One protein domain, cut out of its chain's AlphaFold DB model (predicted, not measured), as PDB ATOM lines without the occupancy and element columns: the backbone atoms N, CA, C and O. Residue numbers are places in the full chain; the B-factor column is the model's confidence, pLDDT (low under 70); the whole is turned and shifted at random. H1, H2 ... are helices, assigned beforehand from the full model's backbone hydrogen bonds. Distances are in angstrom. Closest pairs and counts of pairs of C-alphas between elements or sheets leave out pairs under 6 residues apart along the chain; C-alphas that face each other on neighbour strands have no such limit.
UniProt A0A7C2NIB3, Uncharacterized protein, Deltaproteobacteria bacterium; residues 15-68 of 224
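Overview. This is residues 15 to 68 of the 224 residues of an uncharacterized protein of Deltaproteobacteria bacterium (UniProt A0A7C2NIB3). Two long helices, H1 and H3, meet in their first parts and spread from there as a V, both running toward its open side. The chain leaves the far end of H1 in a long loop and folds back to the short helix H2, set near the closed side of the V just before H3; residues 32 to 38, of which 32 is the last of H1, stick out. Residues 60 to 68, of which 60 to 66 belong to H3, also stick out. The printed part has 54 residues with three named helices, in the order H1, H2, H3, and no named strand; the class is all helix. It is compact, with a radius of gyration of the C-alphas of 11.2 A and spans of 31 by 24 by 16 A.

Along the chain. H1 is residues 15 to 32, from C-alpha 15 at (29.604, 107.627, 19.502) to C-alpha 32 at (42.633, 86.298, 19.405), 25.0 A from first to last C-alpha. H2 is residues 44 to 47, Phe 44 to Leu 47, 4.9 A from first to last C-alpha. H3 is residues 51 to 66, starting with C-alpha 51 at (30.539, 100.635, 25.235), and is 21.5 A from first to last C-alpha. Its C-alpha 66 is at (51.153, 99.708, 31.392).

Arrangement. H1 and H3 touch, with 12 pairs of C-alphas within 8 A; the closest C-alphas are those of Phe 20 and Pro 51, 4.9 A apart. H1 touches H3 with residues 16 to 23 alone, and H3 touches H1 with residues 51 to 55 alone. The two helices run the same way at a steep tilt of 45 degrees. H2 and H3 touch only at the corner by their link, and only just, with 3 pairs of C-alphas within 8 A; the closest are those of Leu 47 and Ala 54, 5.4 A apart. H1 and H2 are near each other, with no pair of C-alphas within 8 A but 6 pairs within 10 A. In H1 and H3 every O i to N i+4 pair is within hydrogen-bond range. H2 is too short for such a pair, but its one O i to N i+3 pair is within range.

Size, cuts and confidence. The two C-alphas farthest apart are those of Ala 15 and Arg 37, 33.0 A. The printed part runs from residue 15 to 68 without a cut. The link from H1 to H2, of 11 residues, is long, and the link from H2 to H3, of 3 residues, is tight. Residues 32 to 38 and 60 to 68 stand free; of the latter, 60 to 66 belong to H3. Without these stretches the body of 38 residues spans 28 by 17 by 15 A. The mean pLDDT of the printed part is 74.2, and the model's confidence is low, under 70, at residues 28 to 40 and 66 to 68.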
ATOM      1  N   ALA A  15      28.434 107.728  18.638       87.38
ATOM      2  CA  ALA A  15      29.604 107.627  19.502       87.38
ATOM      3  C   ALA A  15      29.657 106.278  20.234       87.38
ATOM      4  O   ALA A  15      30.729 105.685  20.327       87.38
ATOM      5  N   ASP A  16      28.512 105.756  20.687       79.75
ATOM      6  CA  ASP A  16      28.445 104.443  21.343       79.75
ATOM      7  C   ASP A  16      28.801 103.321  20.368       79.75
ATOM      8  O   ASP A  16      29.653 102.492  20.672       79.75
ATOM      9  N   ARG A  17      28.264 103.354  19.141       85.62
ATOM     10  CA  ARG A  17      28.637 102.385  18.095       85.62
ATOM     11  C   ARG A  17      30.118 102.459  17.711       85.62
ATOM     12  O   ARG A  17      30.715 101.439  17.372       85.62
ATOM     13  N   ALA A  18      30.725 103.648  17.730       85.62
ATOM     14  CA  ALA A  18      32.162 103.801  17.497       85.62
ATOM     15  C   ALA A  18      32.990 103.200  18.644       85.62
ATOM     16  O   ALA A  18      33.904 102.420  18.380       85.62
ATOM     17  N   ALA A  19      32.621 103.491  19.896       81.81
ATOM     18  CA  ALA A  19      33.248 102.897  21.073       81.81
ATOM     19  C   ALA A  19      33.084 101.369  21.097       81.81
ATOM     20  O   ALA A  19      34.040 100.669  21.412       81.81
ATOM     21  N   PHE A  20      31.922 100.838  20.699       82.50
ATOM     22  CA  PHE A  20      31.684  99.396  20.596       82.50
ATOM     23  C   PHE A  20      32.689  98.740  19.650       82.50
ATOM     24  O   PHE A  20      33.332  97.767  20.027       82.50
ATOM     25  N   ARG A  21      32.882  99.296  18.443       84.06
ATOM     26  CA  ARG A  21      33.862  98.769  17.478       84.06
ATOM     27  C   ARG A  21      35.291  98.844  18.007       84.06
ATOM     28  O   ARG A  21      36.064  97.921  17.784       84.06
ATOM     29  N   GLU A  22      35.641  99.922  18.706       84.56
ATOM     30  CA  GLU A  22      36.963 100.079  19.317       84.56
ATOM     31  C   GLU A  22      37.205  99.032  20.415       84.56
ATOM     32  O   GLU A  22      38.234  98.359  20.414       84.56
ATOM     33  N   VAL A  23      36.237  98.856  21.320       82.19
ATOM     34  CA  VAL A  23      36.276  97.831  22.368       82.19
ATOM     35  C   VAL A  23      36.336  96.449  21.735       82.19
ATOM     36  O   VAL A  23      37.208  95.674  22.095       82.19
ATOM     37  N   GLN A  24      35.494  96.144  20.748       78.69
ATOM     38  CA  GLN A  24      35.511  94.860  20.052       78.69
ATOM     39  C   GLN A  24      36.838  94.609  19.327       78.69
ATOM     40  O   GLN A  24      37.292  93.474  19.299       78.69
ATOM     41  N   ALA A  25      37.488  95.634  18.766       81.94
ATOM     42  CA  ALA A  25      38.804  95.493  18.149       81.94
ATOM     43  C   ALA A  25      39.900  95.234  19.193       81.94
ATOM     44  O   ALA A  25      40.715  94.335  19.003       81.94
ATOM     45  N   LYS A  26      39.895  95.971  20.314       75.88
ATOM     46  CA  LYS A  26      40.836  95.778  21.432       75.88
ATOM     47  C   LYS A  26      40.649  94.418  22.096       75.88
ATOM     48  O   LYS A  26      41.620  93.704  22.314       75.88
ATOM     49  N   LEU A  27      39.400  94.049  22.377       73.50
ATOM     50  CA  LEU A  27      39.043  92.737  22.891       73.50
ATOM     51  C   LEU A  27      39.362  91.673  21.853       73.50
ATOM     52  O   LEU A  27      40.007  90.719  22.205       73.50
ATOM     53  N   GLY A  28      39.031  91.838  20.576       67.25
ATOM     54  CA  GLY A  28      39.384  90.890  19.518       67.25
ATOM     55  C   GLY A  28      40.895  90.675  19.405       67.25
ATOM     56  O   GLY A  28      41.349  89.543  19.313       67.25
ATOM     57  N   GLN A  29      41.705  91.727  19.511       57.28
ATOM     58  CA  GLN A  29      43.153  91.572  19.628       57.28
ATOM     59  C   GLN A  29      43.527  90.830  20.919       57.28
ATOM     60  O   GLN A  29      44.222  89.826  20.849       57.28
ATOM     61  N   ALA A  30      43.017  91.216  22.085       54.75
ATOM     62  CA  ALA A  30      43.322  90.525  23.342       54.75
ATOM     63  C   ALA A  30      42.789  89.071  23.415       54.75
ATOM     64  O   ALA A  30      43.392  88.232  24.068       54.75
ATOM     65  N   PHE A  31      41.681  88.768  22.735       48.38
ATOM     66  CA  PHE A  31      40.975  87.483  22.696       48.38
ATOM     67  C   PHE A  31      41.558  86.546  21.626       48.38
ATOM     68  O   PHE A  31      41.421  85.333  21.761       48.38
ATOM     69  N   PHE A  32      42.161  87.084  20.554       34.84
ATOM     70  CA  PHE A  32      42.633  86.298  19.405       34.84
ATOM     71  C   PHE A  32      44.134  86.437  19.083       34.84
ATOM     72  O   PHE A  32      44.658  85.581  18.372       34.84
ATOM     73  N   THR A  33      44.848  87.467  19.563       35.78
ATOM     74  CA  THR A  33      46.294  87.666  19.271       35.78
ATOM     75  C   THR A  33      47.237  87.154  20.351       35.78
ATOM     76  O   THR A  33      48.420  86.966  20.083       35.78
ATOM     77  N   GLU A  34      46.713  86.769  21.508       35.97
ATOM     78  CA  GLU A  34      47.375  85.794  22.357       35.97
ATOM     79  C   GLU A  34      46.520  84.534  22.360       35.97
ATOM     80  O   GLU A  34      45.305  84.578  22.537       35.97
ATOM     81  N   LYS A  35      47.168  83.379  22.236       34.62
ATOM     82  CA  LYS A  35      46.701  82.177  22.924       34.62
ATOM     83  C   LYS A  35      46.722  82.509  24.419       34.62
ATOM     84  O   LYS A  35      47.648  82.087  25.111       34.62
ATOM     85  N   THR A  36      45.812  83.354  24.905       42.44
ATOM     86  CA  THR A  36      45.808  83.729  26.309       42.44
ATOM     87  C   THR A  36      45.601  82.423  27.044       42.44
ATOM     88  O   THR A  36      44.627  81.703  26.833       42.44
ATOM     89  N   ARG A  37      46.577  82.057  27.873       48.41
ATOM     90  CA  ARG A  37      46.543  80.839  28.689       48.41
ATOM     91  C   ARG A  37      45.275  80.774  29.562       48.41
ATOM     92  O   ARG A  37      44.965  79.715  30.096       48.41
ATOM     93  N   PHE A  38      44.546  81.890  29.666       51.25
ATOM     94  CA  PHE A  38      43.335  82.093  30.447       51.25
ATOM     95  C   PHE A  38      42.228  82.692  29.565       51.25
ATOM     96  O   PHE A  38      42.508  83.619  28.796       51.25
ATOM     97  N   PRO A  39      40.990  82.172  29.644       51.59
ATOM     98  CA  PRO A  39      39.868  82.717  28.898       51.59
ATOM     99  C   PRO A  39      39.559  84.151  29.363       51.59
ATOM    100  O   PRO A  39      39.795  84.500  30.523       51.59
ATOM    101  N   PRO A  40      39.039  84.999  28.470       60.03
ATOM    102  CA  PRO A  40      38.656  86.358  28.818       60.03
ATOM    103  C   PRO A  40      37.476  86.375  29.798       60.03
ATOM    104  O   PRO A  40      36.644  85.470  29.790       60.03
ATOM    105  N   SER A  41      37.384  87.423  30.625       71.06
ATOM    106  CA  SER A  41      36.256  87.573  31.555       71.06
ATOM    107  C   SER A  41      34.935  87.750  30.794       71.06
ATOM    108  O   SER A  41      34.802  88.629  29.935       71.06
ATOM    109  N   ASP A  42      33.936  86.956  31.189       81.81
ATOM    110  CA  ASP A  42      32.538  87.022  30.744       81.81
ATOM    111  C   ASP A  42      31.887  88.404  30.965       81.81
ATOM    112  O   ASP A  42      30.841  88.696  30.379       81.81
ATOM    113  N   LEU A  43      32.500  89.268  31.785       85.62
ATOM    114  CA  LEU A  43      32.062  90.634  32.080       85.62
ATOM    115  C   LEU A  43      31.849  91.488  30.829       85.62
ATOM    116  O   LEU A  43      30.923  92.303  30.782       85.62
ATOM    117  N   PHE A  44      32.713  91.340  29.823       85.00
ATOM    118  CA  PHE A  44      32.711  92.271  28.700       85.00
ATOM    119  C   PHE A  44      31.498  92.107  27.782       85.00
ATOM    120  O   PHE A  44      31.074  93.098  27.197       85.00
ATOM    121  N   GLY A  45      30.886  90.920  27.707       86.12
ATOM    122  CA  GLY A  45      29.678  90.699  26.901       86.12
ATOM    123  C   GLY A  45      28.534  91.652  27.284       86.12
ATOM    124  O   GLY A  45      28.103  92.446  26.444       86.12
ATOM    125  N   PRO A  46      28.078  91.650  28.551       88.62
ATOM    126  CA  PRO A  46      27.100  92.617  29.051       88.62
ATOM    127  C   PRO A  46      27.566  94.078  29.002       88.62
ATOM    128  O   PRO A  46      26.770  94.962  28.683       88.62
ATOM    129  N   LEU A  47      28.846  94.361  29.286       88.81
ATOM    130  CA  LEU A  47      29.361  95.739  29.269       88.81
ATOM    131  C   LEU A  47      29.290  96.404  27.894       88.81
ATOM    132  O   LEU A  47      29.264  97.632  27.819       88.81
ATOM    133  N   LEU A  48      29.227  95.632  26.809       87.31
ATOM    134  CA  LEU A  48      29.091  96.183  25.464       87.31
ATOM    135  C   LEU A  48      27.755  96.908  25.227       87.31
ATOM    136  O   LEU A  48      27.677  97.692  24.285       87.31
ATOM    137  N   HIS A  49      26.748  96.742  26.097       86.56
ATOM    138  CA  HIS A  49      25.549  97.599  26.104       86.56
ATOM    139  C   HIS A  49      25.856  99.043  26.527       86.56
ATOM    140  O   HIS A  49      25.103  99.962  26.219       86.56
ATOM    141  N   ALA A  50      26.980  99.257  27.213       92.06
ATOM    142  CA  ALA A  50      27.503 100.557  27.615       92.06
ATOM    143  C   ALA A  50      28.962 100.702  27.134       92.06
ATOM    144  O   ALA A  50      29.895 100.752  27.941       92.06
ATOM    145  N   PRO A  51      29.204 100.799  25.814       86.19
ATOM    146  CA  PRO A  51      30.539 100.635  25.235       86.19
ATOM    147  C   PRO A  51      31.548 101.696  25.697       86.19
ATOM    148  O   PRO A  51      32.745 101.425  25.776       86.19
ATOM    149  N   ARG A  52      31.087 102.894  26.075       89.88
ATOM    150  CA  ARG A  52      31.945 103.924  26.685       89.88
ATOM    151  C   ARG A  52      32.438 103.526  28.079       89.88
ATOM    152  O   ARG A  52      33.582 103.818  28.413       89.88
ATOM    153  N   VAL A  53      31.599 102.849  28.865       91.56
ATOM    154  CA  VAL A  53      31.979 102.297  30.174       91.56
ATOM    155  C   VAL A  53      32.951 101.139  29.974       91.56
ATOM    156  O   VAL A  53      34.012 101.137  30.589       91.56
ATOM    157  N   ALA A  54      32.645 100.216  29.056       89.00
ATOM    158  CA  ALA A  54      33.538  99.111  28.704       89.00
ATOM    159  C   ALA A  54      34.935  99.616  28.306       89.00
ATOM    160  O   ALA A  54      35.946  99.112  28.795       89.00
ATOM    161  N   ARG A  55      34.991 100.663  27.472       87.44
ATOM    162  CA  ARG A  55      36.246 101.306  27.083       87.44
ATOM    163  C   ARG A  55      36.979 101.909  28.279       87.44
ATOM    164  O   ARG A  55      38.165 101.655  28.420       87.44
ATOM    165  N   GLY A  56      36.286 102.651  29.144       91.31
ATOM    166  CA  GLY A  56      36.893 103.246  30.339       91.31
ATOM    167  C   GLY A  56      37.488 102.203  31.291       91.31
ATOM    168  O   GLY A  56      38.586 102.401  31.800       91.31
ATOM    169  N   VAL A  57      36.817 101.059  31.475       90.81
ATOM    170  CA  VAL A  57      37.341  99.933  32.270       90.81
ATOM    171  C   VAL A  57      38.605  99.350  31.638       90.81
ATOM    172  O   VAL A  57      39.593  99.133  32.338       90.81
ATOM    173  N   LEU A  58      38.609  99.137  30.317       85.75
ATOM    174  CA  LEU A  58      39.789  98.645  29.595       85.75
ATOM    175  C   LEU A  58      40.952  99.636  29.628       85.75
ATOM    176  O   LEU A  58      42.096  99.224  29.793       85.75
ATOM    177  N   GLU A  59      40.676 100.926  29.468       87.75
ATOM    178  CA  GLU A  59      41.687 101.982  29.519       87.75
ATOM    179  C   GLU A  59      42.277 102.111  30.919       87.75
ATOM    180  O   GLU A  59      43.492 102.197  31.042       87.75
ATOM    181  N   LEU A  60      41.454 102.054  31.969       89.31
ATOM    182  CA  LEU A  60      41.931 102.098  33.348       89.31
ATOM    183  C   LEU A  60      42.754 100.854  33.701       89.31
ATOM    184  O   LEU A  60      43.875 100.985  34.184       89.31
ATOM    185  N   GLY A  61      42.244  99.652  33.415       86.62
ATOM    186  CA  GLY A  61      42.985  98.410  33.657       86.62
ATOM    187  C   GLY A  61      44.268  98.328  32.825       86.62
ATOM    188  O   GLY A  61      45.316  97.923  33.323       86.62
ATOM    189  N   GLY A  62      44.211  98.769  31.567       82.38
ATOM    190  CA  GLY A  62      45.368  98.869  30.684       82.38
ATOM    191  C   GLY A  62      46.379  99.907  31.160       82.38
ATOM    192  O   GLY A  62      47.574  99.635  31.114       82.38
ATOM    193  N   ALA A  63      45.933 101.063  31.655       84.00
ATOM    194  CA  ALA A  63      46.802 102.062  32.261       84.00
ATOM    195  C   ALA A  63      47.477 101.476  33.501       84.00
ATOM    196  O   ALA A  63      48.693 101.466  33.556       84.00
ATOM    197  N   LEU A  64      46.744 100.879  34.438       83.88
ATOM    198  CA  LEU A  64      47.346 100.278  35.632       83.88
ATOM    199  C   LEU A  64      48.381  99.185  35.305       83.88
ATOM    200  O   LEU A  64      49.389  99.075  36.003       83.88
ATOM    201  N   ARG A  65      48.188  98.414  34.225       76.00
ATOM    202  CA  ARG A  65      49.158  97.399  33.765       76.00
ATOM    203  C   ARG A  65      50.348  97.995  33.002       76.00
ATOM    204  O   ARG A  65      51.452  97.475  33.107       76.00
ATOM    205  N   ASN A  66      50.141  99.082  32.257       66.56
ATOM    206  CA  ASN A  66      51.153  99.708  31.392       66.56
ATOM    207  C   ASN A  66      51.778 100.985  31.966       66.56
ATOM    208  O   ASN A  66      52.686 101.543  31.352       66.56
ATOM    209  N   LEU A  67      51.338 101.460  33.132       54.62
ATOM    210  CA  LEU A  67      51.912 102.629  33.793       54.62
ATOM    211  C   LEU A  67      53.422 102.402  34.017       54.62
ATOM    212  O   LEU A  67      54.187 103.359  33.972       54.62
ATOM    213  N   GLY A  68      53.889 101.155  34.135       44.41
ATOM    214  CA  GLY A  68      55.312 100.786  34.204       44.41
ATOM    215  C   GLY A  68      56.083 100.715  32.883       44.41
ATOM    216  O   GLY A  68      57.150 100.107  32.873       44.41
TER     217      GLY A  68